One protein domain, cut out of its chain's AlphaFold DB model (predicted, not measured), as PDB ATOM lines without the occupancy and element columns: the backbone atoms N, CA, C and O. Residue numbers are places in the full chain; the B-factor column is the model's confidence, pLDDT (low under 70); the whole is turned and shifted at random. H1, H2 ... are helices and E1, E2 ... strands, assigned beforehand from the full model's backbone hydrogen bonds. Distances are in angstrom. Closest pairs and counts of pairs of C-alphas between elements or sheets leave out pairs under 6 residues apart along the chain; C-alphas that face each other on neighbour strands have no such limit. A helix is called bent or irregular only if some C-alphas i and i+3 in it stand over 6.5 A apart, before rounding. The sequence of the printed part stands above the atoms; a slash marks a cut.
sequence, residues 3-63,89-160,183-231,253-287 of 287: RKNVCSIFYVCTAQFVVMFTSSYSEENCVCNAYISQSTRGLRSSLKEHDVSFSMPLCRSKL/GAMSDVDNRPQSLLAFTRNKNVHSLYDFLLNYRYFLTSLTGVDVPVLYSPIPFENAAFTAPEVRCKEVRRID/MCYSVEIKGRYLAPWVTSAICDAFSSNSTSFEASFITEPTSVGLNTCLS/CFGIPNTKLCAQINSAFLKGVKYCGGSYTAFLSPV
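AT A GLANCE: This is residues 3 to 63, 89 to 160, 183 to 231 and 253 to 287 of the 287 residues of the protein "protein downstream neighbor of Son-like isoform X1" of Nicotiana sylvestris (UniProt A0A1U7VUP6). Two lobes stand side by side. In one, a five-stranded antiparallel sheet has H2 over one face, with H1 and H3 beside H2; in the other, the small sheet E8 E9 E10 has H4 running along it, and the two-stranded ribbon E6 E7 reaches out at the far end. Between the lobes sits the short helix H5, over the opposite face of the first sheet from H2 and grazing the second sheet. The printed part has 217 residues, with named elements in the order E1 E2 E3 H1 E4 H2 H3 E5 E6 E7 H4 E8 H5 E9 E10: five helices and ten strands, a mixed class, in sheets ordered E4 E3 E2 E1 E5, E8 E9 E10 and E6 E7, each antiparallel. The whole is compact, with a radius of gyration of the C-alphas of 19.0 A, and spans 61 by 42 by 41 A.

IN THESE COORDINATES: Find C-alpha 9 at (15.208, -11.147, 7.841), where E1 begins; it runs to residue 13. E2, residues 18 to 26, is 26.3 A long, and E3, residues 29 to 36, comes back over 23.4 A. Next come H1, residues 41 to 49, 12.2 A, and, after a cut, E4, residues 102 to 104. Look then for H2, residues 107 to 118, 16.5 A long, the four-residue H3, 120 to 123, and E5, 134 to 136. E6, residues 150 to 157, and E7, residues 183 to 190, measure 23.2 A and 23.1 A. Find C-alpha 196 at (20.837, -18.430, 4.139); from there H4 runs 20.2 A to residue 209. E8 is residues 212 to 216, 13.8 A, and H5 residues 221 to 227, 11.1 A. H5 is irregular: C-alphas 222 and 225 are 7.7 A apart. E9, residues 268 to 276, is 22.5 A long and bends by 61 degrees at residue 271; E10, residues 279 to 286, 22.9 A, ends with C-alpha 286 at (10.030, -32.839, -3.498).

HOW THE PARTS SIT: Begin at E1, E2 and E3, a meander, each strand the antiparallel neighbour of the one before. Look for N 12 and O 19 at 2.8 A between E1 and E2, and N 22 and O 33 at 2.9 A between E2 and E3. The edge strands are E4, with N 104 and O 34 at 2.8 A to E3, and E5, with N 136 and O 11 at 2.9 A to E1. H2 is on this sheet at a height of 9.4 A, slantwise to the strands, at 39 degrees to E3 on the local plane; the closest C-alphas are those of Cys 32 and Asn 107, 5.2 A. H1 is close to H2 but not clearly touching it, with C-alphas of Leu 47 and Phe 116 closest at 7.6 A. H3 is likewise close to H1 but not clearly touching it, C-alphas 46 and 123 being closest at 6.8 A. H5 is on the opposite face from H2, at a height of 8.3 A over E3. It only grazes the sheet E8 E9 E10 with residues 224 to 227; its closest C-alphas to E9 are those of Asn 227 and Phe 269, 5.5 A. In that sheet find N 215 and O 273 at 2.8 A, and N 274 and O 281 at 2.8 A in the hairpin of E9 and E10. H4 is on it, over E8 and E9, at a height of 10.6 A, along the strands. E6 and E7 pair through N 154 and O 186, 2.8 A, and E7 is near E8. Every O i to N i+4 pair is within hydrogen-bond range in H1 and H2, 9 of 10 are in H4 and 0 of 3 in H5, where 3 of 4 O i to N i+3 pairs are; H3 is too short for an O i to N i+4 pair.

THE WHOLE: The C-alphas of Glu 49 and Asp 160 are farthest apart, 62.3 A. Residues 64 to 88, 161 to 182 and 232 to 252 are not printed; the gaps between C-alphas are 12.6 A, 11.1 A and 13.0 A. Of the links printed whole, E5 to E6 is long. Mean pLDDT of the printed part is 82.7; 34 residues are under 70, among them 25 to 29, 89 to 93 and 263 to 267.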
ATOM      1  N   ARG A   3      10.141  -3.265  12.403       64.69
ATOM      2  CA  ARG A   3       9.434  -1.963  12.381       64.69
ATOM      3  C   ARG A   3      10.346  -0.766  12.099       64.69
ATOM      4  O   ARG A   3       9.882   0.231  11.570       64.69
ATOM      5  N   LYS A   4      11.620  -0.853  12.487       69.88
ATOM      6  CA  LYS A   4      12.615   0.206  12.256       69.88
ATOM      7  C   LYS A   4      13.399  -0.008  10.952       69.88
ATOM      8  O   LYS A   4      14.380   0.688  10.738       69.88
ATOM      9  N   ASN A   5      13.010  -0.998  10.143       70.75
ATOM     10  CA  ASN A   5      13.704  -1.431   8.929       70.75
ATOM     11  C   ASN A   5      15.213  -1.682   9.132       70.75
ATOM     12  O   ASN A   5      16.019  -1.488   8.233       70.75
ATOM     13  N   VAL A   6      15.603  -2.088  10.347       78.69
ATOM     14  CA  VAL A   6      17.012  -2.355  10.685       78.69
ATOM     15  C   VAL A   6      17.437  -3.718  10.152       78.69
ATOM     16  O   VAL A   6      18.611  -3.943   9.917       78.69
ATOM     17  N   CYS A   7      16.488  -4.641   9.994       83.31
ATOM     18  CA  CYS A   7      16.742  -6.004   9.567       83.31
ATOM     19  C   CYS A   7      15.572  -6.503   8.718       83.31
ATOM     20  O   CYS A   7      14.420  -6.442   9.154       83.31
ATOM     21  N   SER A   8      15.892  -6.986   7.522       86.19
ATOM     22  CA  SER A   8      14.971  -7.537   6.523       86.19
ATOM     23  C   SER A   8      14.603  -8.996   6.787       86.19
ATOM     24  O   SER A   8      13.543  -9.440   6.350       86.19
ATOM     25  N   ILE A   9      15.451  -9.747   7.493       88.81
ATOM     26  CA  ILE A   9      15.208 -11.147   7.841       88.81
ATOM     27  C   ILE A   9      15.910 -11.534   9.138       88.81
ATOM     28  O   ILE A   9      17.104 -11.307   9.295       88.81
ATOM     29  N   PHE A  10      15.192 -12.180  10.049       91.75
ATOM     30  CA  PHE A  10      15.794 -12.795  11.230       91.75
ATOM     31  C   PHE A  10      15.029 -14.062  11.620       91.75
ATOM     32  O   PHE A  10      13.874 -14.254  11.229       91.75
ATOM     33  N   TYR A  11      15.678 -14.923  12.398       92.56
ATOM     34  CA  TYR A  11      15.103 -16.177  12.870       92.56
ATOM     35  C   TYR A  11      15.001 -16.205  14.392       92.56
ATOM     36  O   TYR A  11      15.884 -15.706  15.090       92.56
ATOM     37  N   VAL A  12      13.940 -16.836  14.889       92.38
ATOM     38  CA  VAL A  12      13.774 -17.237  16.287       92.38
ATOM     39  C   VAL A  12      13.832 -18.756  16.335       92.38
ATOM     40  O   VAL A  12      12.941 -19.428  15.813       92.38
ATOM     41  N   CYS A  13      14.878 -19.304  16.940       90.06
ATOM     42  CA  CYS A  13      15.093 -20.741  17.036       90.06
ATOM     43  C   CYS A  13      14.700 -21.240  18.427       90.06
ATOM     44  O   CYS A  13      15.252 -20.798  19.439       90.06
ATOM     45  N   THR A  14      13.768 -22.190  18.471       88.06
ATOM     46  CA  THR A  14      13.400 -22.931  19.685       88.06
ATOM     47  C   THR A  14      13.801 -24.400  19.537       88.06
ATOM     48  O   THR A  14      14.237 -24.827  18.471       88.06
ATOM     49  N   ALA A  15      13.632 -25.202  20.592       84.12
ATOM     50  CA  ALA A  15      13.863 -26.646  20.506       84.12
ATOM     51  C   ALA A  15      12.809 -27.401  19.670       84.12
ATOM     52  O   ALA A  15      13.035 -28.557  19.331       84.12
ATOM     53  N   GLN A  16      11.653 -26.789  19.383       83.88
ATOM     54  CA  GLN A  16      10.522 -27.466  18.732       83.88
ATOM     55  C   GLN A  16      10.242 -26.945  17.323       83.88
ATOM     56  O   GLN A  16       9.837 -27.711  16.458       83.88
ATOM     57  N   PHE A  17      10.446 -25.652  17.095       88.50
ATOM     58  CA  PHE A  17      10.204 -25.006  15.810       88.50
ATOM     59  C   PHE A  17      11.121 -23.799  15.613       88.50
ATOM     60  O   PHE A  17      11.678 -23.234  16.563       88.50
ATOM     61  N   VAL A  18      11.212 -23.365  14.363       92.31
ATOM     62  CA  VAL A  18      11.922 -22.163  13.946       92.31
ATOM     63  C   VAL A  18      10.910 -21.184  13.368       92.31
ATOM     64  O   VAL A  18      10.033 -21.553  12.583       92.31
ATOM     65  N   VAL A  19      11.036 -19.921  13.754       93.69
ATOM     66  CA  VAL A  19      10.240 -18.830  13.192       93.69
ATOM     67  C   VAL A  19      11.137 -17.977  12.317       93.69
ATOM     68  O   VAL A  19      12.143 -17.462  12.795       93.69
ATOM     69  N   MET A  20      10.772 -17.808  11.052       93.06
ATOM     70  CA  MET A  20      11.397 -16.845  10.153       93.06
ATOM     71  C   MET A  20      10.534 -15.598  10.091       93.06
ATOM     72  O   MET A  20       9.353 -15.674   9.763       93.06
ATOM     73  N   PHE A  21      11.137 -14.451  10.347       91.81
ATOM     74  CA  PHE A  21      10.512 -13.154  10.184       91.81
ATOM     75  C   PHE A  21      11.148 -12.440   9.006       91.81
ATOM     76  O   PHE A  21      12.373 -12.347   8.944       91.81
ATOM     77  N   THR A  22      10.331 -11.910   8.103       88.12
ATOM     78  CA  THR A  22      10.801 -11.151   6.946       88.12
ATOM     79  C   THR A  22      10.099  -9.809   6.841       88.12
ATOM     80  O   THR A  22       8.954  -9.637   7.263       88.12
ATOM     81  N   SER A  23      10.805  -8.841   6.275       84.81
ATOM     82  CA  SER A  23      10.278  -7.542   5.895       84.81
ATOM     83  C   SER A  23      10.673  -7.253   4.455       84.81
ATOM     84  O   SER A  23      11.818  -7.470   4.056       84.81
ATOM     85  N   SER A  24       9.705  -6.775   3.683       75.31
ATOM     86  CA  SER A  24       9.921  -6.165   2.377       75.31
ATOM     87  C   SER A  24       9.572  -4.686   2.475       75.31
ATOM     88  O   SER A  24       8.494  -4.325   2.966       75.31
ATOM     89  N   TYR A  25      10.484  -3.838   2.011       67.19
ATOM     90  CA  TYR A  25      10.275  -2.400   1.958       67.19
ATOM     91  C   TYR A  25       9.700  -2.012   0.595       67.19
ATOM     92  O   TYR A  25      10.280  -2.326  -0.446       67.19
ATOM     93  N   SER A  26       8.565  -1.323   0.615       60.97
ATOM     94  CA  SER A  26       8.045  -0.557  -0.516       60.97
ATOM     95  C   SER A  26       7.948   0.902  -0.078       60.97
ATOM     96  O   SER A  26       7.739   1.158   1.107       60.97
ATOM     97  N   GLU A  27       8.119   1.839  -1.014       56.62
ATOM     98  CA  GLU A  27       8.342   3.276  -0.759       56.62
ATOM     99  C   GLU A  27       7.331   3.937   0.196       56.62
ATOM    100  O   GLU A  27       7.670   4.919   0.850       56.62
ATOM    101  N   GLU A  28       6.138   3.359   0.358       59.12
ATOM    102  CA  GLU A  28       5.083   3.891   1.225       59.12
ATOM    103  C   GLU A  28       4.701   2.985   2.408       59.12
ATOM    104  O   GLU A  28       4.002   3.439   3.310       59.12
ATOM    105  N   ASN A  29       5.142   1.717   2.456       65.62
ATOM    106  CA  ASN A  29       4.774   0.783   3.529       65.62
ATOM    107  C   ASN A  29       5.774  -0.370   3.710       65.62
ATOM    108  O   ASN A  29       6.148  -1.068   2.769       65.62
ATOM    109  N   CYS A  30       6.131  -0.643   4.968       74.81
ATOM    110  CA  CYS A  30       6.860  -1.850   5.353       74.81
ATOM    111  C   CYS A  30       5.873  -3.013   5.525       74.81
ATOM    112  O   CYS A  30       5.022  -2.977   6.421       74.81
ATOM    113  N   VAL A  31       5.988  -4.045   4.687       82.25
ATOM    114  CA  VAL A  31       5.201  -5.279   4.817       82.25
ATOM    115  C   VAL A  31       6.054  -6.323   5.522       82.25
ATOM    116  O   VAL A  31       7.128  -6.690   5.054       82.25
ATOM    117  N   CYS A  32       5.569  -6.798   6.662       86.56
ATOM    118  CA  CYS A  32       6.181  -7.864   7.436       86.56
ATOM    119  C   CYS A  32       5.402  -9.162   7.237       86.56
ATOM    120  O   CYS A  32       4.167  -9.165   7.276       86.56
ATOM    121  N   ASN A  33       6.132 -10.265   7.102       89.69
ATOM    122  CA  ASN A  33       5.588 -11.616   7.114       89.69
ATOM    123  C   ASN A  33       6.351 -12.465   8.135       89.69
ATOM    124  O   ASN A  33       7.497 -12.171   8.482       89.69
ATOM    125  N   ALA A  34       5.715 -13.524   8.619       92.75
ATOM    126  CA  ALA A  34       6.379 -14.516   9.448       92.75
ATOM    127  C   ALA A  34       5.966 -15.929   9.049       92.75
ATOM    128  O   ALA A  34       4.873 -16.148   8.526       92.75
ATOM    129  N   TYR A  35       6.847 -16.886   9.310       92.94
ATOM    130  CA  TYR A  35       6.653 -18.283   8.962       92.94
ATOM    131  C   TYR A  35       7.125 -19.163  10.111       92.94
ATOM    132  O   TYR A  35       8.254 -19.003  10.567       92.94
ATOM    133  N   ILE A  36       6.280 -20.086  10.571       94.00
ATOM    134  CA  ILE A  36       6.659 -21.087  11.577       94.00
ATOM    135  C   ILE A  36       6.803 -22.432  10.891       94.00
ATOM    136  O   ILE A  36       5.864 -22.916  10.251       94.00
ATOM    137  N   SER A  37       7.970 -23.040  11.051       91.06
ATOM    138  CA  SER A  37       8.248 -24.375  10.555       91.06
ATOM    139  C   SER A  37       7.535 -25.458  11.360       91.06
ATOM    140  O   SER A  37       7.443 -25.380  12.581       91.06
ATOM    141  N   GLN A  38       7.052 -26.484  10.652       86.00
ATOM    142  CA  GLN A  38       6.617 -27.764  11.226       86.00
ATOM    143  C   GLN A  38       5.735 -27.634  12.480       86.00
ATOM    144  O   GLN A  38       6.096 -28.088  13.563       86.00
ATOM    145  N   SER A  39       4.570 -26.996  12.351       90.62
ATOM    146  CA  SER A  39       3.680 -26.810  13.499       90.62
ATOM    147  C   SER A  39       3.017 -28.108  13.974       90.62
ATOM    148  O   SER A  39       2.851 -29.086  13.240       90.62
ATOM    149  N   THR A  40       2.581 -28.090  15.233       89.44
ATOM    150  CA  THR A  40       1.750 -29.139  15.831       89.44
ATOM    151  C   THR A  40       0.310 -28.668  15.969       89.44
ATOM    152  O   THR A  40       0.025 -27.466  15.987       89.44
ATOM    153  N   ARG A  41      -0.629 -29.603  16.129       86.19
ATOM    154  CA  ARG A  41      -2.015 -29.275  16.478       86.19
ATOM    155  C   ARG A  41      -2.105 -28.411  17.739       86.19
ATOM    156  O   ARG A  41      -2.868 -27.457  17.738       86.19
ATOM    157  N   GLY A  42      -1.319 -28.716  18.774       86.50
ATOM    158  CA  GLY A  42      -1.314 -27.953  20.027       86.50
ATOM    159  C   GLY A  42      -0.903 -26.494  19.823       86.50
ATOM    160  O   GLY A  42      -1.619 -25.595  20.253       86.50
ATOM    161  N   LEU A  43       0.185 -26.259  19.078       89.06
ATOM    162  CA  LEU A  43       0.626 -24.905  18.731       89.06
ATOM    163  C   LEU A  43      -0.447 -24.157  17.929       89.06
ATOM    164  O   LEU A  43      -0.773 -23.017  18.241       89.06
ATOM    165  N   ARG A  44      -1.037 -24.813  16.923       91.44
ATOM    166  CA  ARG A  44      -2.107 -24.236  16.095       91.44
ATOM    167  C   ARG A  44      -3.359 -23.899  16.904       91.44
ATOM    168  O   ARG A  44      -3.977 -22.872  16.648       91.44
ATOM    169  N   SER A  45      -3.738 -24.748  17.857       88.88
ATOM    170  CA  SER A  45      -4.861 -24.500  18.767       88.88
ATOM    171  C   SER A  45      -4.583 -23.319  19.692       88.88
ATOM    172  O   SER A  45      -5.422 -22.431  19.773       88.88
ATOM    173  N   SER A  46      -3.398 -23.259  20.303       89.38
ATOM    174  CA  SER A  46      -3.008 -22.150  21.181       89.38
ATOM    175  C   SER A  46      -2.934 -20.816  20.425       89.38
ATOM    176  O   SER A  46      -3.439 -19.805  20.899       89.38
ATOM    177  N   LEU A  47      -2.403 -20.807  19.197       91.62
ATOM    178  CA  LEU A  47      -2.413 -19.611  18.348       91.62
ATOM    179  C   LEU A  47      -3.839 -19.112  18.070       91.62
ATOM    180  O   LEU A  47      -4.081 -17.912  18.131       91.62
ATOM    181  N   LYS A  48      -4.786 -20.020  17.798       90.81
ATOM    182  CA  LYS A  48      -6.199 -19.661  17.586       90.81
ATOM    183  C   LYS A  48      -6.873 -19.149  18.859       90.81
ATOM    184  O   LYS A  48      -7.652 -18.212  18.772       90.81
ATOM    185  N   GLU A  49      -6.576 -19.748  20.010       90.75
ATOM    186  CA  GLU A  49      -7.099 -19.329  21.319       90.75
ATOM    187  C   GLU A  49      -6.684 -17.896  21.684       90.75
ATOM    188  O   GLU A  49      -7.434 -17.182  22.339       90.75
ATOM    189  N   HIS A  50      -5.517 -17.458  21.208       89.12
ATOM    190  CA  HIS A  50      -5.006 -16.099  21.392       89.12
ATOM    191  C   HIS A  50      -5.224 -15.188  20.172       89.12
ATOM    192  O   HIS A  50      -4.466 -14.237  19.969       89.12
ATOM    193  N   ASP A  51      -6.230 -15.484  19.341       89.00
ATOM    194  CA  ASP A  51      -6.634 -14.679  18.178       89.00
ATOM    195  C   ASP A  51      -5.508 -14.409  17.155       89.00
ATOM    196  O   ASP A  51      -5.514 -13.419  16.413       89.00
ATOM    197  N   VAL A  52      -4.525 -15.310  17.059       92.62
ATOM    198  CA  VAL A  52      -3.442 -15.212  16.077       92.62
ATOM    199  C   VAL A  52      -3.855 -15.909  14.781       92.62
ATOM    200  O   VAL A  52      -3.902 -17.135  14.679       92.62
ATOM    201  N   SER A  53      -4.117 -15.109  13.746       91.25
ATOM    202  CA  SER A  53      -4.499 -15.608  12.421       91.25
ATOM    203  C   SER A  53      -3.293 -16.092  11.608       91.25
ATOM    204  O   SER A  53      -2.292 -15.386  11.474       91.25
ATOM    205  N   PHE A  54      -3.418 -17.275  11.002       92.62
ATOM    206  CA  PHE A  54      -2.405 -17.880  10.135       92.62
ATOM    207  C   PHE A  54      -3.040 -18.677   8.992       92.62
ATOM    208  O   PHE A  54      -4.187 -19.118   9.081       92.62
ATOM    209  N   SER A  55      -2.270 -18.915   7.933       90.75
ATOM    210  CA  SER A  55      -2.604 -19.862   6.866       90.75
ATOM    211  C   SER A  55      -1.620 -21.034   6.843       90.75
ATOM    212  O   SER A  55      -0.533 -20.956   7.415       90.75
ATOM    213  N   MET A  56      -1.999 -22.140   6.196       89.44
ATOM    214  CA  MET A  56      -1.145 -23.322   6.013       89.44
ATOM    215  C   MET A  56      -0.916 -23.573   4.517       89.44
ATOM    216  O   MET A  56      -1.552 -24.451   3.936       89.44
ATOM    217  N   PRO A  57      -0.053 -22.789   3.853       84.50
ATOM    218  CA  PRO A  57       0.009 -22.737   2.389       84.50
ATOM    219  C   PRO A  57       0.483 -24.038   1.725       84.50
ATOM    220  O   PRO A  57       0.192 -24.274   0.557       84.50
ATOM    221  N   LEU A  58       1.204 -24.887   2.458       81.81
ATOM    222  CA  LEU A  58       1.677 -26.187   1.971       81.81
ATOM    223  C   LEU A  58       0.717 -27.336   2.313       81.81
ATOM    224  O   LEU A  58       0.926 -28.473   1.883       81.81
ATOM    225  N   CYS A  59      -0.333 -27.057   3.085       83.62
ATOM    226  CA  CYS A  59      -1.318 -28.049   3.467       83.62
ATOM    227  C   CYS A  59      -2.325 -28.228   2.329       83.62
ATOM    228  O   CYS A  59      -3.170 -27.372   2.084       83.62
ATOM    229  N   ARG A  60      -2.226 -29.357   1.621       69.19
ATOM    230  CA  ARG A  60      -3.139 -29.721   0.524       69.19
ATOM    231  C   ARG A  60      -4.363 -30.508   0.984       69.19
ATOM    232  O   ARG A  60      -5.157 -30.915   0.139       69.19
ATOM    233  N   SER A  61      -4.508 -30.775   2.286       60.50
ATOM    234  CA  SER A  61      -5.722 -31.421   2.787       60.50
ATOM    235  C   SER A  61      -6.893 -30.526   2.407       60.50
ATOM    236  O   SER A  61      -6.881 -29.356   2.789       60.50
ATOM    237  N   LYS A  62      -7.856 -31.052   1.641       46.34
ATOM    238  CA  LYS A  62      -9.131 -30.384   1.373       46.34
ATOM    239  C   LYS A  62      -9.667 -29.878   2.707       46.34
ATOM    240  O   LYS A  62     -10.119 -30.674   3.522       46.34
ATOM    241  N   LEU A  63      -9.540 -28.580   2.954       45.53
ATOM    242  CA  LEU A  63     -10.277 -27.940   4.019       45.53
ATOM    243  C   LEU A  63     -11.673 -27.769   3.430       45.53
ATOM    244  O   LEU A  63     -11.983 -26.758   2.810       45.53
ATOM    245  N   GLY A  89      -7.505 -37.556  13.794       51.72
ATOM    246  CA  GLY A  89      -8.195 -36.482  13.076       51.72
ATOM    247  C   GLY A  89      -7.462 -36.160  11.770       51.72
ATOM    248  O   GLY A  89      -6.239 -36.311  11.712       51.72
ATOM    249  N   ALA A  90      -8.175 -35.690  10.744       52.75
ATOM    250  CA  ALA A  90      -7.613 -35.415   9.413       52.75
ATOM    251  C   ALA A  90      -6.366 -34.500   9.442       52.75
ATOM    252  O   ALA A  90      -5.477 -34.625   8.608       52.75
ATOM    253  N   MET A  91      -6.246 -33.630  10.455       53.31
ATOM    254  CA  MET A  91      -5.085 -32.747  10.641       53.31
ATOM    255  C   MET A  91      -3.917 -33.348  11.438       53.31
ATOM    256  O   MET A  91      -2.871 -32.709  11.521       53.31
ATOM    257  N   SER A  92      -4.080 -34.527  12.047       55.06
ATOM    258  CA  SER A  92      -3.010 -35.205  12.802       55.06
ATOM    259  C   SER A  92      -1.960 -35.852  11.897       55.06
ATOM    260  O   SER A  92      -0.851 -36.126  12.343       55.06
ATOM    261  N   ASP A  93      -2.291 -36.068  10.621       63.12
ATOM    262  CA  ASP A  93      -1.352 -36.592   9.627       63.12
ATOM    263  C   ASP A  93      -0.336 -35.538   9.150       63.12
ATOM    264  O   ASP A  93       0.723 -35.862   8.620       63.12
ATOM    265  N   VAL A  94      -0.640 -34.259   9.386       79.69
ATOM    266  CA  VAL A  94       0.145 -33.122   8.888       79.69
ATOM    267  C   VAL A  94       1.146 -32.604   9.930       79.69
ATOM    268  O   VAL A  94       2.097 -31.916   9.571       79.69
ATOM    269  N   ASP A  95       0.973 -32.944  11.210       85.44
ATOM    270  CA  ASP A  95       1.802 -32.435  12.310       85.44
ATOM    271  C   ASP A  95       3.294 -32.744  12.125       85.44
ATOM    272  O   ASP A  95       3.679 -33.862  11.773       85.44
ATOM    273  N   ASN A  96       4.144 -31.750  12.403       86.69
ATOM    274  CA  ASN A  96       5.605 -31.824  12.255       86.69
ATOM    275  C   ASN A  96       6.090 -32.200  10.842       86.69
ATOM    276  O   ASN A  96       7.219 -32.651  10.653       86.69
ATOM    277  N   ARG A  97       5.245 -32.036   9.822       87.19
ATOM    278  CA  ARG A  97       5.630 -32.206   8.419       87.19
ATOM    279  C   ARG A  97       5.813 -30.848   7.747       87.19
ATOM    280  O   ARG A  97       5.233 -29.869   8.218       87.19
ATOM    281  N   PRO A  98       6.555 -30.741   6.633       86.06
ATOM    282  CA  PRO A  98       6.652 -29.486   5.883       86.06
ATOM    283  C   PRO A  98       5.282 -28.876   5.538       86.06
ATOM    284  O   PRO A  98       5.116 -27.662   5.581       86.06
ATOM    285  N   GLN A  99       4.271 -29.715   5.301       87.38
ATOM    286  CA  GLN A  99       2.886 -29.324   5.029       87.38
ATOM    287  C   GLN A  99       2.227 -28.566   6.201       87.38
ATOM    288  O   GLN A  99       1.274 -27.820   5.984       87.38
ATOM    289  N   SER A 100       2.747 -28.707   7.428       90.25
ATOM    290  CA  SER A 100       2.297 -27.955   8.609       90.25
ATOM    291  C   SER A 100       2.926 -26.570   8.767       90.25
ATOM    292  O   SER A 100       2.772 -25.952   9.824       90.25
ATOM    293  N   LEU A 101       3.640 -26.072   7.754       91.38
ATOM    294  CA  LEU A 101       4.159 -24.709   7.757       91.38
ATOM    295  C   LEU A 101       3.023 -23.701   7.968       91.38
ATOM    296  O   LEU A 101       2.024 -23.730   7.246       91.38
ATOM    297  N   LEU A 102       3.206 -22.794   8.924       93.31
ATOM    298  CA  LEU A 102       2.282 -21.686   9.157       93.31
ATOM    299  C   LEU A 102       2.829 -20.421   8.510       93.31
ATOM    300  O   LEU A 102       4.003 -20.104   8.693       93.31
ATOM    301  N   ALA A 103       1.978 -19.684   7.803       91.94
ATOM    302  CA  ALA A 103       2.298 -18.378   7.245       91.94
ATOM    303  C   ALA A 103       1.421 -17.293   7.882       91.94
ATOM    304  O   ALA A 103       0.193 -17.391   7.919       91.94
ATOM    305  N   PHE A 104       2.072 -16.233   8.352       92.69
ATOM    306  CA  PHE A 104       1.464 -15.057   8.959       92.69
ATOM    307  C   PHE A 104       1.722 -13.890   8.017       92.69
ATOM    308  O   PHE A 104       2.788 -13.271   8.040       92.69
ATOM    309  N   THR A 105       0.763 -13.636   7.133       87.81
ATOM    310  CA  THR A 105       0.841 -12.525   6.188       87.81
ATOM    311  C   THR A 105       0.223 -11.276   6.797       87.81
ATOM    312  O   THR A 105      -0.756 -11.371   7.542       87.81
ATOM    313  N   ARG A 106       0.746 -10.101   6.430       84.44
ATOM    314  CA  ARG A 106       0.346  -8.771   6.936       84.44
ATOM    315  C   ARG A 106       0.858  -8.458   8.346       84.44
ATOM    316  O   ARG A 106       0.892  -9.294   9.245       84.44
ATOM    317  N   ASN A 107       1.115  -7.170   8.565       86.88
ATOM    318  CA  ASN A 107       1.715  -6.642   9.793       86.88
ATOM    319  C   ASN A 107       0.927  -6.983  11.065       86.88
ATOM    320  O   ASN A 107       1.537  -7.276  12.087       86.88
ATOM    321  N   LYS A 108      -0.413  -6.969  11.014       90.31
ATOM    322  CA  LYS A 108      -1.257  -7.279  12.183       90.31
ATOM    323  C   LYS A 108      -0.994  -8.692  12.710       90.31
ATOM    324  O   LYS A 108      -0.705  -8.847  13.886       90.31
ATOM    325  N   ASN A 109      -0.990  -9.686  11.822       91.12
ATOM    326  CA  ASN A 109      -0.787 -11.088  12.194       91.12
ATOM    327  C   ASN A 109       0.635 -11.340  12.706       91.12
ATOM    328  O   ASN A 109       0.826 -12.063  13.679       91.12
ATOM    329  N   VAL A 110       1.634 -10.698  12.089       91.69
ATOM    330  CA  VAL A 110       3.029 -10.761  12.554       91.69
ATOM    331  C   VAL A 110       3.185 -10.145  13.945       91.69
ATOM    332  O   VAL A 110       3.940 -10.669  14.760       91.69
ATOM    333  N   HIS A 111       2.470  -9.057  14.237       90.50
ATOM    334  CA  HIS A 111       2.466  -8.455  15.570       90.50
ATOM    335  C   HIS A 111       1.795  -9.340  16.612       90.50
ATOM    336  O   HIS A 111       2.408  -9.579  17.646       90.50
ATOM    337  N   SER A 112       0.628  -9.910  16.311       92.31
ATOM    338  CA  SER A 112      -0.018 -10.873  17.207       92.31
ATOM    339  C   SER A 112       0.880 -12.085  17.485       92.31
ATOM    340  O   SER A 112       0.996 -12.518  18.628       92.31
ATOM    341  N   LEU A 113       1.586 -12.600  16.467       93.75
ATOM    342  CA  LEU A 113       2.563 -13.676  16.660       93.75
ATOM    343  C   LEU A 113       3.736 -13.238  17.545       93.75
ATOM    344  O   LEU A 113       4.194 -14.006  18.384       93.75
ATOM    345  N   TYR A 114       4.243 -12.022  17.354       90.88
ATOM    346  CA  TYR A 114       5.321 -11.488  18.179       90.88
ATOM    347  C   TYR A 114       4.908 -11.421  19.656       90.88
ATOM    348  O   TYR A 114       5.639 -11.915  20.514       90.88
ATOM    349  N   ASP A 115       3.716 -10.897  19.943       90.81
ATOM    350  CA  ASP A 115       3.179 -10.805  21.305       90.81
ATOM    351  C   ASP A 115       2.926 -12.195  21.913       90.81
ATOM    352  O   ASP A 115       3.224 -12.430  23.088       90.81
ATOM    353  N   PHE A 116       2.470 -13.155  21.102       91.88
ATOM    354  CA  PHE A 116       2.356 -14.559  21.499       91.88
ATOM    355  C   PHE A 116       3.719 -15.158  21.884       91.88
ATOM    356  O   PHE A 116       3.857 -15.771  22.943       91.88
ATOM    357  N   LEU A 117       4.752 -14.948  21.060       90.19
ATOM    358  CA  LEU A 117       6.099 -15.472  21.307       90.19
ATOM    359  C   LEU A 117       6.786 -14.816  22.505       90.19
ATOM    360  O   LEU A 117       7.575 -15.481  23.166       90.19
ATOM    361  N   LEU A 118       6.493 -13.557  22.835       87.88
ATOM    362  CA  LEU A 118       7.003 -12.943  24.071       87.88
ATOM    363  C   LEU A 118       6.478 -13.650  25.326       87.88
ATOM    364  O   LEU A 118       7.180 -13.743  26.333       87.88
ATOM    365  N   ASN A 119       5.272 -14.204  25.239       86.38
ATOM    366  CA  ASN A 119       4.599 -14.908  26.323       86.38
ATOM    367  C   ASN A 119       4.694 -16.439  26.181       86.38
ATOM    368  O   ASN A 119       3.967 -17.172  26.852       86.38
ATOM    369  N   TYR A 120       5.622 -16.942  25.353       82.19
ATOM    370  CA  TYR A 120       5.715 -18.366  25.002       82.19
ATOM    371  C   TYR A 120       5.809 -19.304  26.211       82.19
ATOM    372  O   TYR A 120       5.325 -20.427  26.137       82.19
ATOM    373  N   ARG A 121       6.403 -18.871  27.333       79.19
ATOM    374  CA  ARG A 121       6.503 -19.694  28.550       79.19
ATOM    375  C   ARG A 121       5.143 -20.030  29.159       79.19
ATOM    376  O   ARG A 121       5.005 -21.089  29.759       79.19
ATOM    377  N   TYR A 122       4.161 -19.148  29.004       78.81
ATOM    378  CA  TYR A 122       2.807 -19.369  29.503       78.81
ATOM    379  C   TYR A 122       1.996 -20.234  28.541       78.81
ATOM    380  O   TYR A 122       1.268 -21.122  28.973       78.81
ATOM    381  N   PHE A 123       2.157 -20.003  27.238       78.06
ATOM    382  CA  PHE A 123       1.335 -20.649  26.214       78.06
ATOM    383  C   PHE A 123       1.873 -22.013  25.773       78.06
ATOM    384  O   PHE A 123       1.111 -22.908  25.416       78.06
ATOM    385  N   LEU A 124       3.193 -22.207  25.821       78.06
ATOM    386  CA  LEU A 124       3.872 -23.406  25.340       78.06
ATOM    387  C   LEU A 124       4.553 -24.114  26.508       78.06
ATOM    388  O   LEU A 124       5.775 -24.094  26.657       78.06
ATOM    389  N   THR A 125       3.745 -24.786  27.330       74.44
ATOM    390  CA  THR A 125       4.217 -25.541  28.504       74.44
ATOM    391  C   THR A 125       5.282 -26.583  28.151       74.44
ATOM    392  O   THR A 125       6.188 -26.837  28.942       74.44
ATOM    393  N   SER A 126       5.261 -27.111  26.924       70.88
ATOM    394  CA  SER A 126       6.275 -28.027  26.384       70.88
ATOM    395  C   SER A 126       7.673 -27.402  26.241       70.88
ATOM    396  O   SER A 126       8.657 -28.131  26.153       70.88
ATOM    397  N   LEU A 127       7.774 -26.070  26.188       71.38
ATOM    398  CA  LEU A 127       9.024 -25.313  26.058       71.38
ATOM    399  C   LEU A 127       9.513 -24.738  27.394       71.38
ATOM    400  O   LEU A 127      10.567 -24.110  27.434       71.38
ATOM    401  N   THR A 128       8.785 -24.946  28.496       65.00
ATOM    402  CA  THR A 128       9.094 -24.322  29.800       65.00
ATOM    403  C   THR A 128      10.413 -24.787  30.418       65.00
ATOM    404  O   THR A 128      11.025 -24.028  31.162       65.00
ATOM    405  N   GLY A 129      10.876 -25.995  30.077       66.06
ATOM    406  CA  GLY A 129      12.175 -26.533  30.496       66.06
ATOM    407  C   GLY A 129      13.344 -26.199  29.562       66.06
ATOM    408  O   GLY A 129      14.460 -26.644  29.816       66.06
ATOM    409  N   VAL A 130      13.101 -25.467  28.471       67.88
ATOM    410  CA  VAL A 130      14.126 -25.086  27.493       67.88
ATOM    411  C   VAL A 130      14.590 -23.657  27.779       67.88
ATOM    412  O   VAL A 130      13.800 -22.797  28.172       67.88
ATOM    413  N   ASP A 131      15.887 -23.416  27.586       65.88
ATOM    414  CA  ASP A 131      16.501 -22.095  27.717       65.88
ATOM    415  C   ASP A 131      15.863 -21.054  26.762       65.88
ATOM    416  O   ASP A 131      15.074 -21.396  25.872       65.88
ATOM    417  N   VAL A 132      16.162 -19.768  26.956       81.31
ATOM    418  CA  VAL A 132      15.602 -18.655  26.153       81.31
ATOM    419  C   VAL A 132      15.792 -18.899  24.636       81.31
ATOM    420  O   VAL A 132      16.895 -19.263  24.225       81.31
ATOM    421  N   PRO A 133      14.761 -18.686  23.779       87.19
ATOM    422  CA  PRO A 133      14.885 -18.813  22.329       87.19
ATOM    423  C   PRO A 133      16.050 -18.000  21.768       87.19
ATOM    424  O   PRO A 133      16.254 -16.845  22.142       87.19
ATOM    425  N   VAL A 134      16.791 -18.591  20.831       89.38
ATOM    426  CA  VAL A 134      17.964 -17.946  20.230       89.38
ATOM    427  C   VAL A 134      17.538 -17.135  19.012       89.38
ATOM    428  O   VAL A 134      16.809 -17.631  18.152       89.38
ATOM    429  N   LEU A 135      18.023 -15.898  18.918       91.38
ATOM    430  CA  LEU A 135      17.793 -15.019  17.777       91.38
ATOM    431  C   LEU A 135      18.991 -15.037  16.823       91.38
ATOM    432  O   LEU A 135      20.122 -14.805  17.248       91.38
ATOM    433  N   TYR A 136      18.735 -15.246  15.531       91.25
ATOM    434  CA  TYR A 136      19.735 -15.136  14.463       91.25
ATOM    435  C   TYR A 136      19.381 -13.997  13.515       91.25
ATOM    436  O   TYR A 136      18.261 -13.930  13.014       91.25
ATOM    437  N   SER A 137      20.350 -13.133  13.223       90.56
ATOM    438  CA  SER A 137      20.203 -11.985  12.325       90.56
ATOM    439  C   SER A 137      21.459 -11.841  11.457       90.56
ATOM    440  O   SER A 137      22.556 -12.106  11.957       90.56
ATOM    441  N   PRO A 138      21.340 -11.401  10.189       88.50
ATOM    442  CA  PRO A 138      22.487 -11.033   9.360       88.50
ATOM    443  C   PRO A 138      23.168  -9.742   9.845       88.50
ATOM    444  O   PRO A 138      24.297  -9.459   9.458       88.50
ATOM    445  N   ILE A 139      22.485  -8.951  10.681       87.62
ATOM    446  CA  ILE A 139      22.946  -7.646  11.164       87.62
ATOM    447  C   ILE A 139      23.173  -7.713  12.682       87.62
ATOM    448  O   ILE A 139      22.299  -8.235  13.387       87.62
ATOM    449  N   PRO A 140      24.304  -7.184  13.197       88.75
ATOM    450  CA  PRO A 140      24.581  -7.131  14.629       88.75
ATOM    451  C   PRO A 140      23.506  -6.379  15.415       88.75
ATOM    452  O   PRO A 140      22.913  -5.413  14.933       88.75
ATOM    453  N   PHE A 141      23.287  -6.800  16.656       88.44
ATOM    454  CA  PHE A 141      22.358  -6.156  17.574       88.44
ATOM    455  C   PHE A 141      22.859  -6.228  19.012       88.44
ATOM    456  O   PHE A 141      23.825  -6.925  19.316       88.44
ATOM    457  N   GLU A 142      22.215  -5.477  19.898       87.00
ATOM    458  CA  GLU A 142      22.587  -5.426  21.307       87.00
ATOM    459  C   GLU A 142      22.542  -6.823  21.944       87.00
ATOM    460  O   GLU A 142      21.566  -7.555  21.783       87.00
ATOM    461  N   ASN A 143      23.606  -7.193  22.661       87.25
ATOM    462  CA  ASN A 143      23.806  -8.521  23.258       87.25
ATOM    463  C   ASN A 143      23.934  -9.685  22.255       87.25
ATOM    464  O   ASN A 143      23.878 -10.848  22.655       87.25
ATOM    465  N   ALA A 144      24.134  -9.404  20.963       89.44
ATOM    466  CA  ALA A 144      24.459 -10.441  19.990       89.44
ATOM    467  C   ALA A 144      25.881 -10.982  20.204       89.44
ATOM    468  O   ALA A 144      26.803 -10.246  20.555       89.44
ATOM    469  N   ALA A 145      26.066 -12.268  19.912       89.00
ATOM    470  CA  ALA A 145      27.369 -12.915  19.861       89.00
ATOM    471  C   ALA A 145      27.617 -13.494  18.464       89.00
ATOM    472  O   ALA A 145      26.693 -13.963  17.795       89.00
ATOM    473  N   PHE A 146      28.877 -13.494  18.031       83.75
ATOM    474  CA  PHE A 146      29.273 -14.142  16.785       83.75
ATOM    475  C   PHE A 146      29.479 -15.638  17.008       83.75
ATOM    476  O   PHE A 146      30.094 -16.057  17.986       83.75
ATOM    477  N   THR A 147      28.982 -16.451  16.076       81.75
ATOM    478  CA  THR A 147      29.260 -17.890  16.034       81.75
ATOM    479  C   THR A 147      30.016 -18.192  14.751       81.75
ATOM    480  O   THR A 147      29.488 -17.977  13.661       81.75
ATOM    481  N   ALA A 148      31.243 -18.692  14.876       84.88
ATOM    482  CA  ALA A 148      31.989 -19.208  13.737       84.88
ATOM    483  C   ALA A 148      31.585 -20.673  13.491       84.88
ATOM    484  O   ALA A 148      31.570 -21.456  14.446       84.88
ATOM    485  N   PRO A 149      31.238 -21.063  12.253       88.75
ATOM    486  CA  PRO A 149      31.019 -22.464  11.938       88.75
ATOM    487  C   PRO A 149      32.346 -23.234  11.986       88.75
ATOM    488  O   PRO A 149      33.411 -22.699  11.677       88.75
ATOM    489  N   GLU A 150      32.277 -24.507  12.351       92.44
ATOM    490  CA  GLU A 150      33.392 -25.438  12.242       92.44
ATOM    491  C   GLU A 150      33.659 -25.724  10.760       92.44
ATOM    492  O   GLU A 150      32.743 -26.067  10.009       92.44
ATOM    493  N   VAL A 151      34.918 -25.600  10.340       92.62
ATOM    494  CA  VAL A 151      35.338 -25.832   8.956       92.62
ATOM    495  C   VAL A 151      36.364 -26.954   8.923       92.62
ATOM    496  O   VAL A 151      37.403 -26.884   9.580       92.62
ATOM    497  N   ARG A 152      36.093 -27.984   8.122       93.38
ATOM    498  CA  ARG A 152      37.012 -29.097   7.872       93.38
ATOM    499  C   ARG A 152      37.342 -29.147   6.390       93.38
ATOM    500  O   ARG A 152      36.452 -29.330   5.567       93.38
ATOM    501  N   CYS A 153      38.619 -29.014   6.057       91.00
ATOM    502  CA  CYS A 153      39.109 -29.118   4.686       91.00
ATOM    503  C   CYS A 153      39.872 -30.431   4.498       91.00
ATOM    504  O   CYS A 153      40.649 -30.837   5.367       91.00
ATOM    505  N   LYS A 154      39.646 -31.101   3.369       91.06
ATOM    506  CA  LYS A 154      40.370 -32.300   2.950       91.06
ATOM    507  C   LYS A 154      40.792 -32.165   1.498       91.06
ATOM    508  O   LYS A 154      39.976 -31.855   0.635       91.06
ATOM    509  N   GLU A 155      42.054 -32.461   1.239       88.75
ATOM    510  CA  GLU A 155      42.573 -32.637  -0.111       88.75
ATOM    511  C   GLU A 155      42.171 -34.022  -0.637       88.75
ATOM    512  O   GLU A 155      42.287 -35.030   0.066       88.75
ATOM    513  N   VAL A 156      41.667 -34.075  -1.868       85.19
ATOM    514  CA  VAL A 156      41.205 -35.292  -2.535       85.19
ATOM    515  C   VAL A 156      41.824 -35.358  -3.928       85.19
ATOM    516  O   VAL A 156      41.642 -34.463  -4.751       85.19
ATOM    517  N   ARG A 157      42.534 -36.448  -4.229       80.19
ATOM    518  CA  ARG A 157      42.991 -36.753  -5.594       80.19
ATOM    519  C   ARG A 157      41.864 -37.410  -6.370       80.19
ATOM    520  O   ARG A 157      41.322 -38.413  -5.906       80.19
ATOM    521  N   ARG A 158      41.542 -36.906  -7.565       66.25
ATOM    522  CA  ARG A 158      40.709 -37.684  -8.493       66.25
ATOM    523  C   ARG A 158      41.496 -38.899  -8.985       66.25
ATOM    524  O   ARG A 158      42.614 -38.758  -9.468       66.25
ATOM    525  N   ILE A 159      40.891 -40.080  -8.878       64.12
ATOM    526  CA  ILE A 159      41.472 -41.356  -9.334       64.12
ATOM    527  C   ILE A 159      41.390 -41.493 -10.871       64.12
ATOM    528  O   ILE A 159      42.127 -42.275 -11.465       64.12
ATOM    529  N   ASP A 160      40.585 -40.663 -11.542       55.50
ATOM    530  CA  ASP A 160      40.309 -40.767 -12.985       55.50
ATOM    531  C   ASP A 160      41.503 -40.448 -13.907       55.50
ATOM    532  O   ASP A 160      41.405 -40.625 -15.118       55.50
ATOM    533  N   MET A 183      43.853 -32.239  -8.483       72.25
ATOM    534  CA  MET A 183      43.519 -31.911  -7.094       72.25
ATOM    535  C   MET A 183      42.084 -31.400  -6.972       72.25
ATOM    536  O   MET A 183      41.673 -30.488  -7.687       72.25
ATOM    537  N   CYS A 184      41.325 -31.963  -6.043       80.94
ATOM    538  CA  CYS A 184      40.031 -31.451  -5.608       80.94
ATOM    539  C   CYS A 184      40.075 -31.223  -4.097       80.94
ATOM    540  O   CYS A 184      40.757 -31.939  -3.371       80.94
ATOM    541  N   TYR A 185      39.317 -30.246  -3.613       87.38
ATOM    542  CA  TYR A 185      39.174 -29.999  -2.183       87.38
ATOM    543  C   TYR A 185      37.746 -30.317  -1.762       87.38
ATOM    544  O   TYR A 185      36.788 -29.966  -2.450       87.38
ATOM    545  N   SER A 186      37.611 -30.991  -0.629       89.75
ATOM    546  CA  SER A 186      36.338 -31.200   0.045       89.75
ATOM    547  C   SER A 186      36.321 -30.330   1.294       89.75
ATOM    548  O   SER A 186      37.187 -30.467   2.158       89.75
ATOM    549  N   VAL A 187      35.352 -29.420   1.371       91.88
ATOM    550  CA  VAL A 187      35.158 -28.535   2.522       91.88
ATOM    551  C   VAL A 187      33.822 -28.871   3.170       91.88
ATOM    552  O   VAL A 187      32.772 -28.781   2.539       91.88
ATOM    553  N   GLU A 188      33.866 -29.279   4.433       93.75
ATOM    554  CA  GLU A 188      32.700 -29.560   5.266       93.75
ATOM    555  C   GLU A 188      32.548 -28.422   6.280       93.75
ATOM    556  O   GLU A 188      33.462 -28.156   7.061       93.75
ATOM    557  N   ILE A 189      31.398 -27.745   6.256       93.06
ATOM    558  CA  ILE A 189      31.093 -26.613   7.138       93.06
ATOM    559  C   ILE A 189      29.931 -27.016   8.040       93.06
ATOM    560  O   ILE A 189      28.851 -27.355   7.553       93.06
ATOM    561  N   LYS A 190      30.150 -26.986   9.356       91.69
ATOM    562  CA  LYS A 190      29.158 -27.346  10.374       91.69
ATOM    563  C   LYS A 190      28.880 -26.166  11.285       91.69
ATOM    564  O   LYS A 190      29.784 -25.517  11.787       91.69
ATOM    565  N   GLY A 191      27.609 -25.909  11.547       87.12
ATOM    566  CA  GLY A 191      27.180 -24.914  12.520       87.12
ATOM    567  C   GLY A 191      25.880 -25.357  13.168       87.12
ATOM    568  O   GLY A 191      25.181 -26.213  12.631       87.12
ATOM    569  N   ARG A 192      25.550 -24.768  14.323       83.44
ATOM    570  CA  ARG A 192      24.279 -25.051  15.008       83.44
ATOM    571  C   ARG A 192      23.078 -24.662  14.139       83.44
ATOM    572  O   ARG A 192      22.138 -25.433  14.028       83.44
ATOM    573  N   TYR A 193      23.160 -23.498  13.498       84.19
ATOM    574  CA  TYR A 193      22.243 -23.050  12.455       84.19
ATOM    575  C   TYR A 193      23.057 -22.340  11.370       84.19
ATOM    576  O   TYR A 193      23.779 -21.386  11.661       84.19
ATOM    577  N   LEU A 194      22.965 -22.816  10.128       88.94
ATOM    578  CA  LEU A 194      23.577 -22.175   8.964       88.94
ATOM    579  C   LEU A 194      22.485 -21.431   8.196       88.94
ATOM    580  O   LEU A 194      21.763 -22.017   7.394       88.94
ATOM    581  N   ALA A 195      22.334 -20.145   8.502       88.19
ATOM    582  CA  ALA A 195      21.320 -19.305   7.881       88.19
ATOM    583  C   ALA A 195      21.644 -19.004   6.401       88.19
ATOM    584  O   ALA A 195      22.815 -19.063   6.007       88.19
ATOM    585  N   PRO A 196      20.646 -18.617   5.580       87.25
ATOM    586  CA  PRO A 196      20.837 -18.430   4.139       87.25
ATOM    587  C   PRO A 196      21.905 -17.399   3.751       87.25
ATOM    588  O   PRO A 196      22.562 -17.547   2.725       87.25
ATOM    589  N   TRP A 197      22.134 -16.373   4.573       87.81
ATOM    590  CA  TRP A 197      23.204 -15.398   4.323       87.81
ATOM    591  C   TRP A 197      24.606 -15.991   4.495       87.81
ATOM    592  O   TRP A 197      25.538 -15.564   3.821       87.81
ATOM    593  N   VAL A 198      24.767 -16.999   5.358       89.75
ATOM    594  CA  VAL A 198      26.043 -17.706   5.535       89.75
ATOM    595  C   VAL A 198      26.308 -18.598   4.326       89.75
ATOM    596  O   VAL A 198      27.408 -18.588   3.780       89.75
ATOM    597  N   THR A 199      25.297 -19.346   3.876       89.00
ATOM    598  CA  THR A 199      25.435 -20.243   2.721       89.00
ATOM    599  C   THR A 199      25.669 -19.470   1.425       89.00
ATOM    600  O   THR A 199      26.526 -19.874   0.639       89.00
ATOM    601  N   SER A 200      24.979 -18.343   1.235       89.12
ATOM    602  CA  SER A 200      25.222 -17.409   0.130       89.12
ATOM    603  C   SER A 200      26.658 -16.883   0.152       89.12
ATOM    604  O   SER A 200      27.375 -17.088  -0.824       89.12
ATOM    605  N   ALA A 201      27.129 -16.338   1.280       89.88
ATOM    606  CA  ALA A 201      28.490 -15.809   1.386       89.88
ATOM    607  C   ALA A 201      29.571 -16.868   1.093       89.88
ATOM    608  O   ALA A 201      30.579 -16.575   0.453       89.88
ATOM    609  N   ILE A 202      29.353 -18.114   1.526       89.88
ATOM    610  CA  ILE A 202      30.248 -19.233   1.217       89.88
ATOM    611  C   ILE A 202      30.251 -19.526  -0.291       89.88
ATOM    612  O   ILE A 202      31.320 -19.639  -0.888       89.88
ATOM    613  N   CYS A 203      29.077 -19.636  -0.919       89.50
ATOM    614  CA  CYS A 203      28.971 -19.889  -2.360       89.50
ATOM    615  C   CYS A 203      29.613 -18.762  -3.184       89.50
ATOM    616  O   CYS A 203      30.280 -19.030  -4.187       89.50
ATOM    617  N   ASP A 204      29.474 -17.518  -2.737       89.06
ATOM    618  CA  ASP A 204      30.096 -16.350  -3.359       89.06
ATOM    619  C   ASP A 204      31.624 -16.393  -3.238       89.06
ATOM    620  O   ASP A 204      32.344 -16.174  -4.216       89.06
ATOM    621  N   ALA A 205      32.138 -16.759  -2.061       89.50
ATOM    622  CA  ALA A 205      33.571 -16.925  -1.842       89.50
ATOM    623  C   ALA A 205      34.162 -18.049  -2.713       89.50
ATOM    624  O   ALA A 205      35.254 -17.893  -3.264       89.50
ATOM    625  N   PHE A 206      33.450 -19.168  -2.886       88.94
ATOM    626  CA  PHE A 206      33.900 -20.253  -3.764       88.94
ATOM    627  C   PHE A 206      33.796 -19.896  -5.247       88.94
ATOM    628  O   PHE A 206      34.736 -20.170  -5.993       88.94
ATOM    629  N   SER A 207      32.705 -19.270  -5.689       87.38
ATOM    630  CA  SER A 207      32.539 -18.875  -7.099       87.38
ATOM    631  C   SER A 207      33.533 -17.800  -7.537       87.38
ATOM    632  O   SER A 207      33.927 -17.783  -8.698       87.38
ATOM    633  N   SER A 208      34.001 -16.957  -6.613       85.94
ATOM    634  CA  SER A 208      35.029 -15.947  -6.899       85.94
ATOM    635  C   SER A 208      36.432 -16.544  -7.090       85.94
ATOM    636  O   SER A 208      37.250 -15.960  -7.793       85.94
ATOM    637  N   ASN A 209      36.722 -17.696  -6.472       81.56
ATOM    638  CA  ASN A 209      38.068 -18.289  -6.435       81.56
ATOM    639  C   ASN A 209      38.210 -19.582  -7.255       81.56
ATOM    640  O   ASN A 209      39.325 -20.066  -7.449       81.56
ATOM    641  N   SER A 210      37.105 -20.181  -7.705       76.81
ATOM    642  CA  SER A 210      37.100 -21.471  -8.399       76.81
ATOM    643  C   SER A 210      36.347 -21.405  -9.724       76.81
ATOM    644  O   SER A 210      35.369 -20.681  -9.876       76.81
ATOM    645  N   THR A 211      36.787 -22.203 -10.697       79.56
ATOM    646  CA  THR A 211      36.117 -22.327 -12.003       79.56
ATOM    647  C   THR A 211      34.820 -23.136 -11.921       79.56
ATOM    648  O   THR A 211      33.902 -22.942 -12.722       79.56
ATOM    649  N   SER A 212      34.740 -24.055 -10.953       89.50
ATOM    650  CA  SER A 212      33.557 -24.862 -10.668       89.50
ATOM    651  C   SER A 212      33.598 -25.413  -9.244       89.50
ATOM    652  O   SER A 212      34.672 -25.726  -8.728       89.50
ATOM    653  N   PHE A 213      32.426 -25.580  -8.637       91.75
ATOM    654  CA  PHE A 213      32.270 -26.321  -7.387       91.75
ATOM    655  C   PHE A 213      30.892 -26.980  -7.328       91.75
ATOM    656  O   PHE A 213      29.959 -26.592  -8.033       91.75
ATOM    657  N   GLU A 214      30.764 -27.974  -6.461       92.81
ATOM    658  CA  GLU A 214      29.488 -28.586  -6.119       92.81
ATOM    659  C   GLU A 214      29.301 -28.505  -4.607       92.81
ATOM    660  O   GLU A 214      30.208 -28.830  -3.841       92.81
ATOM    661  N   ALA A 215      28.132 -28.039  -4.185       92.25
ATOM    662  CA  ALA A 215      27.748 -27.926  -2.791       92.25
ATOM    663  C   ALA A 215      26.471 -28.729  -2.546       92.25
ATOM    664  O   ALA A 215      25.533 -28.702  -3.343       92.25
ATOM    665  N   SER A 216      26.428 -29.414  -1.410       92.62
ATOM    666  CA  SER A 216      25.232 -30.087  -0.911       92.62
ATOM    667  C   SER A 216      24.842 -29.493   0.436       92.62
ATOM    668  O   SER A 216      25.702 -29.091   1.221       92.62
ATOM    669  N   PHE A 217      23.541 -29.413   0.687       89.56
ATOM    670  CA  PHE A 217      22.978 -28.818   1.889       89.56
ATOM    671  C   PHE A 217      22.183 -29.866   2.656       89.56
ATOM    672  O   PHE A 217      21.349 -30.578   2.095       89.56
ATOM    673  N   ILE A 218      22.424 -29.932   3.962       88.00
ATOM    674  CA  ILE A 218      21.648 -30.750   4.888       88.00
ATOM    675  C   ILE A 218      20.848 -29.783   5.749       88.00
ATOM    676  O   ILE A 218      21.418 -28.972   6.475       88.00
ATOM    677  N   THR A 219      19.525 -29.843   5.627       84.50
ATOM    678  CA  THR A 219      18.632 -29.004   6.427       84.50
ATOM    679  C   THR A 219      18.338 -29.684   7.751       84.50
ATOM    680  O   THR A 219      18.117 -30.893   7.806       84.50
ATOM    681  N   GLU A 220      18.317 -28.898   8.817       85.00
ATOM    682  CA  GLU A 220      17.921 -29.362  10.134       85.00
ATOM    683  C   GLU A 220      16.405 -29.675  10.147       85.00
ATOM    684  O   GLU A 220      15.626 -28.925   9.552       85.00
ATOM    685  N   PRO A 221      15.953 -30.788  10.761       85.62
ATOM    686  CA  PRO A 221      14.569 -31.232  10.633       85.62
ATOM    687  C   PRO A 221      13.553 -30.158  10.994       85.62
ATOM    688  O   PRO A 221      12.617 -29.973  10.225       85.62
ATOM    689  N   THR A 222      13.757 -29.391  12.069       85.69
ATOM    690  CA  THR A 222      12.781 -28.374  12.470       85.69
ATOM    691  C   THR A 222      12.724 -27.186  11.519       85.69
ATOM    692  O   THR A 222      11.755 -26.453  11.595       85.69
ATOM    693  N   SER A 223      13.649 -26.997  10.572       86.94
ATOM    694  CA  SER A 223      13.646 -25.869   9.618       86.94
ATOM    695  C   SER A 223      13.208 -26.226   8.189       86.94
ATOM    696  O   SER A 223      13.057 -25.327   7.362       86.94
ATOM    697  N   VAL A 224      12.903 -27.497   7.886       85.44
ATOM    698  CA  VAL A 224      12.604 -27.967   6.509       85.44
ATOM    699  C   VAL A 224      11.492 -27.176   5.808       85.44
ATOM    700  O   VAL A 224      11.594 -26.902   4.615       85.44
ATOM    701  N   GLY A 225      10.444 -26.770   6.532       81.50
ATOM    702  CA  GLY A 225       9.330 -26.008   5.952       81.50
ATOM    703  C   GLY A 225       9.713 -24.608   5.454       81.50
ATOM    704  O   GLY A 225       9.016 -24.057   4.615       81.50
ATOM    705  N   LEU A 226      10.817 -24.028   5.937       84.31
ATOM    706  CA  LEU A 226      11.235 -22.661   5.593       84.31
ATOM    707  C   LEU A 226      12.019 -22.588   4.277       84.31
ATOM    708  O   LEU A 226      12.208 -21.501   3.741       84.31
ATOM    709  N   ASN A 227      12.441 -23.733   3.736       75.44
ATOM    710  CA  ASN A 227      13.160 -23.813   2.462       75.44
ATOM    711  C   ASN A 227      12.243 -23.788   1.237       75.44
ATOM    712  O   ASN A 227      12.725 -23.848   0.106       75.44
ATOM    713  N   THR A 228      10.927 -23.758   1.434       69.25
ATOM    714  CA  THR A 228       9.978 -23.702   0.325       69.25
ATOM    715  C   THR A 228       9.777 -22.261  -0.107       69.25
ATOM    716  O   THR A 228       9.494 -21.399   0.729       69.25
ATOM    717  N   CYS A 229       9.853 -21.994  -1.409       64.56
ATOM    718  CA  CYS A 229       9.467 -20.690  -1.916       64.56
ATOM    719  C   CYS A 229       7.942 -20.575  -1.869       64.56
ATOM    720  O   CYS A 229       7.224 -21.293  -2.562       64.56
ATOM    721  N   LEU A 230       7.443 -19.656  -1.048       62.53
ATOM    722  CA  LEU A 230       6.035 -19.291  -1.042       62.53
ATOM    723  C   LEU A 230       5.862 -18.082  -1.935       62.53
ATOM    724  O   LEU A 230       6.577 -17.090  -1.784       62.53
ATOM    725  N   SER A 231       4.898 -18.148  -2.850       53.94
ATOM    726  CA  SER A 231       4.444 -16.936  -3.509       53.94
ATOM    727  C   SER A 231       3.956 -15.982  -2.418       53.94
ATOM    728  O   SER A 231       3.025 -16.280  -1.664       53.94
ATOM    729  N   CYS A 253      14.820 -10.439  -2.053       65.69
ATOM    730  CA  CYS A 253      15.994 -11.195  -1.606       65.69
ATOM    731  C   CYS A 253      16.359 -10.928  -0.136       65.69
ATOM    732  O   CYS A 253      17.425 -11.325   0.324       65.69
ATOM    733  N   PHE A 254      15.485 -10.235   0.607       75.62
ATOM    734  CA  PHE A 254      15.625  -9.936   2.035       75.62
ATOM    735  C   PHE A 254      16.995  -9.356   2.416       75.62
ATOM    736  O   PHE A 254      17.507  -9.633   3.498       75.62
ATOM    737  N   GLY A 255      17.613  -8.566   1.533       74.06
ATOM    738  CA  GLY A 255      18.939  -7.985   1.762       74.06
ATOM    739  C   GLY A 255      20.094  -8.995   1.776       74.06
ATOM    740  O   GLY A 255      21.186  -8.645   2.215       74.06
ATOM    741  N   ILE A 256      19.876 -10.233   1.318       81.31
ATOM    742  CA  ILE A 256      20.928 -11.240   1.182       81.31
ATOM    743  C   ILE A 256      21.570 -11.093  -0.209       81.31
ATOM    744  O   ILE A 256      20.878 -11.281  -1.217       81.31
ATOM    745  N   PRO A 257      22.870 -10.754  -0.293       76.44
ATOM    746  CA  PRO A 257      23.550 -10.538  -1.567       76.44
ATOM    747  C   PRO A 257      23.567 -11.815  -2.414       76.44
ATOM    748  O   PRO A 257      23.502 -12.916  -1.886       76.44
ATOM    749  N   ASN A 258      23.639 -11.666  -3.740       75.88
ATOM    750  CA  ASN A 258      23.791 -12.778  -4.692       75.88
ATOM    751  C   ASN A 258      22.738 -13.899  -4.584       75.88
ATOM    752  O   ASN A 258      22.947 -15.015  -5.059       75.88
ATOM    753  N   THR A 259      21.571 -13.601  -4.011       77.50
ATOM    754  CA  THR A 259      20.432 -14.520  -3.984       77.50
ATOM    755  C   THR A 259      19.393 -14.127  -5.027       77.50
ATOM    756  O   THR A 259      19.316 -12.982  -5.468       77.50
ATOM    757  N   LYS A 260      18.606 -15.110  -5.471       75.44
ATOM    758  CA  LYS A 260      17.447 -14.898  -6.338       75.44
ATOM    759  C   LYS A 260      16.268 -15.660  -5.764       75.44
ATOM    760  O   LYS A 260      16.383 -16.852  -5.480       75.44
ATOM    761  N   LEU A 261      15.127 -14.991  -5.639       74.12
ATOM    762  CA  LEU A 261      13.880 -15.662  -5.303       74.12
ATOM    763  C   LEU A 261      13.330 -16.372  -6.547       74.12
ATOM    764  O   LEU A 261      13.117 -15.746  -7.583       74.12
ATOM    765  N   CYS A 262      13.063 -17.675  -6.439       71.31
ATOM    766  CA  CYS A 262      12.456 -18.457  -7.514       71.31
ATOM    767  C   CYS A 262      11.030 -18.885  -7.138       71.31
ATOM    768  O   CYS A 262      10.804 -19.979  -6.621       71.31
ATOM    769  N   ALA A 263      10.055 -18.020  -7.439       64.88
ATOM    770  CA  ALA A 263       8.632 -18.228  -7.132       64.88
ATOM    771  C   ALA A 263       7.976 -19.408  -7.879       64.88
ATOM    772  O   ALA A 263       6.842 -19.776  -7.590       64.88
ATOM    773  N   GLN A 264       8.673 -20.007  -8.845       62.19
ATOM    774  CA  GLN A 264       8.197 -21.166  -9.607       62.19
ATOM    775  C   GLN A 264       8.307 -22.471  -8.799       62.19
ATOM    776  O   GLN A 264       7.666 -23.468  -9.133       62.19
ATOM    777  N   ILE A 265       9.089 -22.472  -7.715       64.88
ATOM    778  CA  ILE A 265       9.358 -23.649  -6.884       64.88
ATOM    779  C   ILE A 265       8.384 -23.666  -5.697       64.88
ATOM    780  O   ILE A 265       8.751 -23.404  -4.558       64.88
ATOM    781  N   ASN A 266       7.115 -23.984  -5.965       61.56
ATOM    782  CA  ASN A 266       6.050 -23.941  -4.950       61.56
ATOM    783  C   ASN A 266       6.055 -25.126  -3.959       61.56
ATOM    784  O   ASN A 266       5.260 -25.144  -3.023       61.56
ATOM    785  N   SER A 267       6.899 -26.147  -4.165       65.12
ATOM    786  CA  SER A 267       6.953 -27.327  -3.285       65.12
ATOM    787  C   SER A 267       8.205 -28.188  -3.505       65.12
ATOM    788  O   SER A 267       8.099 -29.392  -3.748       65.12
ATOM    789  N   ALA A 268       9.393 -27.588  -3.459       74.00
ATOM    790  CA  ALA A 268      10.642 -28.348  -3.436       74.00
ATOM    791  C   ALA A 268      11.665 -27.680  -2.515       74.00
ATOM    792  O   ALA A 268      11.656 -26.457  -2.369       74.00
ATOM    793  N   PHE A 269      12.544 -28.476  -1.909       79.25
ATOM    794  CA  PHE A 269      13.669 -27.980  -1.120       79.25
ATOM    795  C   PHE A 269      14.985 -28.109  -1.889       79.25
ATOM    796  O   PHE A 269      15.200 -29.071  -2.632       79.25
ATOM    797  N   LEU A 270      15.873 -27.129  -1.704       83.06
ATOM    798  CA  LEU A 270      17.208 -27.123  -2.294       83.06
ATOM    799  C   LEU A 270      18.099 -28.150  -1.583       83.06
ATOM    800  O   LEU A 270      18.403 -28.005  -0.402       83.06
ATOM    801  N   LYS A 271      18.532 -29.180  -2.311       88.31
ATOM    802  CA  LYS A 271      19.454 -30.215  -1.816       88.31
ATOM    803  C   LYS A 271      20.913 -29.866  -2.100       88.31
ATOM    804  O   LYS A 271      21.806 -30.283  -1.368       88.31
ATOM    805  N   GLY A 272      21.168 -29.120  -3.167       90.00
ATOM    806  CA  GLY A 272      22.520 -28.750  -3.555       90.00
ATOM    807  C   GLY A 272      22.546 -27.798  -4.735       90.00
ATOM    808  O   GLY A 272      21.529 -27.574  -5.394       90.00
ATOM    809  N   VAL A 273      23.725 -27.258  -5.003       91.75
ATOM    810  CA  VAL A 273      24.002 -26.409  -6.160       91.75
ATOM    811  C   VAL A 273      25.315 -26.823  -6.802       91.75
ATOM    812  O   VAL A 273      26.274 -27.172  -6.119       91.75
ATOM    813  N   LYS A 274      25.369 -26.753  -8.127       92.94
ATOM    814  CA  LYS A 274      26.596 -26.876  -8.905       92.94
ATOM    815  C   LYS A 274      26.861 -25.558  -9.607       92.94
ATOM    816  O   LYS A 274      26.006 -25.068 -10.342       92.94
ATOM    817  N   TYR A 275      28.043 -25.010  -9.385       91.19
ATOM    818  CA  TYR A 275      28.540 -23.832 -10.072       91.19
ATOM    819  C   TYR A 275      29.513 -24.252 -11.170       91.19
ATOM    820  O   TYR A 275      30.413 -25.063 -10.932       91.19
ATOM    821  N   CYS A 276      29.338 -23.713 -12.373       90.44
ATOM    822  CA  CYS A 276      30.247 -23.936 -13.492       90.44
ATOM    823  C   CYS A 276      30.257 -22.708 -14.406       90.44
ATOM    824  O   CYS A 276      29.222 -22.358 -14.981       90.44
ATOM    825  N   GLY A 277      31.423 -22.068 -14.545       82.25
ATOM    826  CA  GLY A 277      31.651 -21.019 -15.548       82.25
ATOM    827  C   GLY A 277      30.642 -19.866 -15.501       82.25
ATOM    828  O   GLY A 277      30.130 -19.469 -16.542       82.25
ATOM    829  N   GLY A 278      30.307 -19.369 -14.305       83.62
ATOM    830  CA  GLY A 278      29.369 -18.251 -14.125       83.62
ATOM    831  C   GLY A 278      27.888 -18.633 -14.029       83.62
ATOM    832  O   GLY A 278      27.054 -17.764 -13.787       83.62
ATOM    833  N   SER A 279      27.545 -19.916 -14.169       87.44
ATOM    834  CA  SER A 279      26.164 -20.405 -14.061       87.44
ATOM    835  C   SER A 279      25.969 -21.329 -12.858       87.44
ATOM    836  O   SER A 279      26.870 -22.082 -12.485       87.44
ATOM    837  N   TYR A 280      24.774 -21.276 -12.260       88.25
ATOM    838  CA  TYR A 280      24.356 -22.146 -11.160       88.25
ATOM    839  C   TYR A 280      23.276 -23.124 -11.628       88.25
ATOM    840  O   TYR A 280      22.279 -22.726 -12.226       88.25
ATOM    841  N   THR A 281      23.454 -24.402 -11.300       90.81
ATOM    842  CA  THR A 281      22.441 -25.454 -11.441       90.81
ATOM    843  C   THR A 281      21.988 -25.887 -10.051       90.81
ATOM    844  O   THR A 281      22.818 -26.277  -9.234       90.81
ATOM    845  N   ALA A 282      20.687 -25.822  -9.769       88.69
ATOM    846  CA  ALA A 282      20.113 -26.213  -8.482       88.69
ATOM    847  C   ALA A 282      19.549 -27.640  -8.533       88.69
ATOM    848  O   ALA A 282      18.815 -27.991  -9.456       88.69
ATOM    849  N   PHE A 283      19.843 -28.444  -7.512       89.00
ATOM    850  CA  PHE A 283      19.266 -29.774  -7.322       89.00
ATOM    851  C   PHE A 283      18.166 -29.700  -6.269       89.00
ATOM    852  O   PHE A 283      18.418 -29.326  -5.121       89.00
ATOM    853  N   LEU A 284      16.947 -30.059  -6.662       87.12
ATOM    854  CA  LEU A 284      15.755 -29.953  -5.828       87.12
ATOM    855  C   LEU A 284      15.251 -31.335  -5.412       87.12
ATOM    856  O   LEU A 284      15.444 -32.320  -6.123       87.12
ATOM    857  N   SER A 285      14.569 -31.396  -4.274       82.94
ATOM    858  CA  SER A 285      13.861 -32.584  -3.802       82.94
ATOM    859  C   SER A 285      12.410 -32.226  -3.473       82.94
ATOM    860  O   SER A 285      12.167 -31.130  -2.963       82.94
ATOM    861  N   PRO A 286      11.438 -33.104  -3.775       77.62
ATOM    862  CA  PRO A 286      10.030 -32.839  -3.498       77.62
ATOM    863  C   PRO A 286       9.755 -32.753  -1.992       77.62
ATOM    864  O   PRO A 286      10.413 -33.433  -1.207       77.62
ATOM    865  N   VAL A 287       8.780 -31.912  -1.629       68.25
ATOM    866  CA  VAL A 287       8.261 -31.711  -0.260       68.25
ATOM    867  C   VAL A 287       7.333 -32.840   0.181       68.25
ATOM    868  O   VAL A 287       6.496 -33.259  -0.648       68.25
TER     869      VAL A 287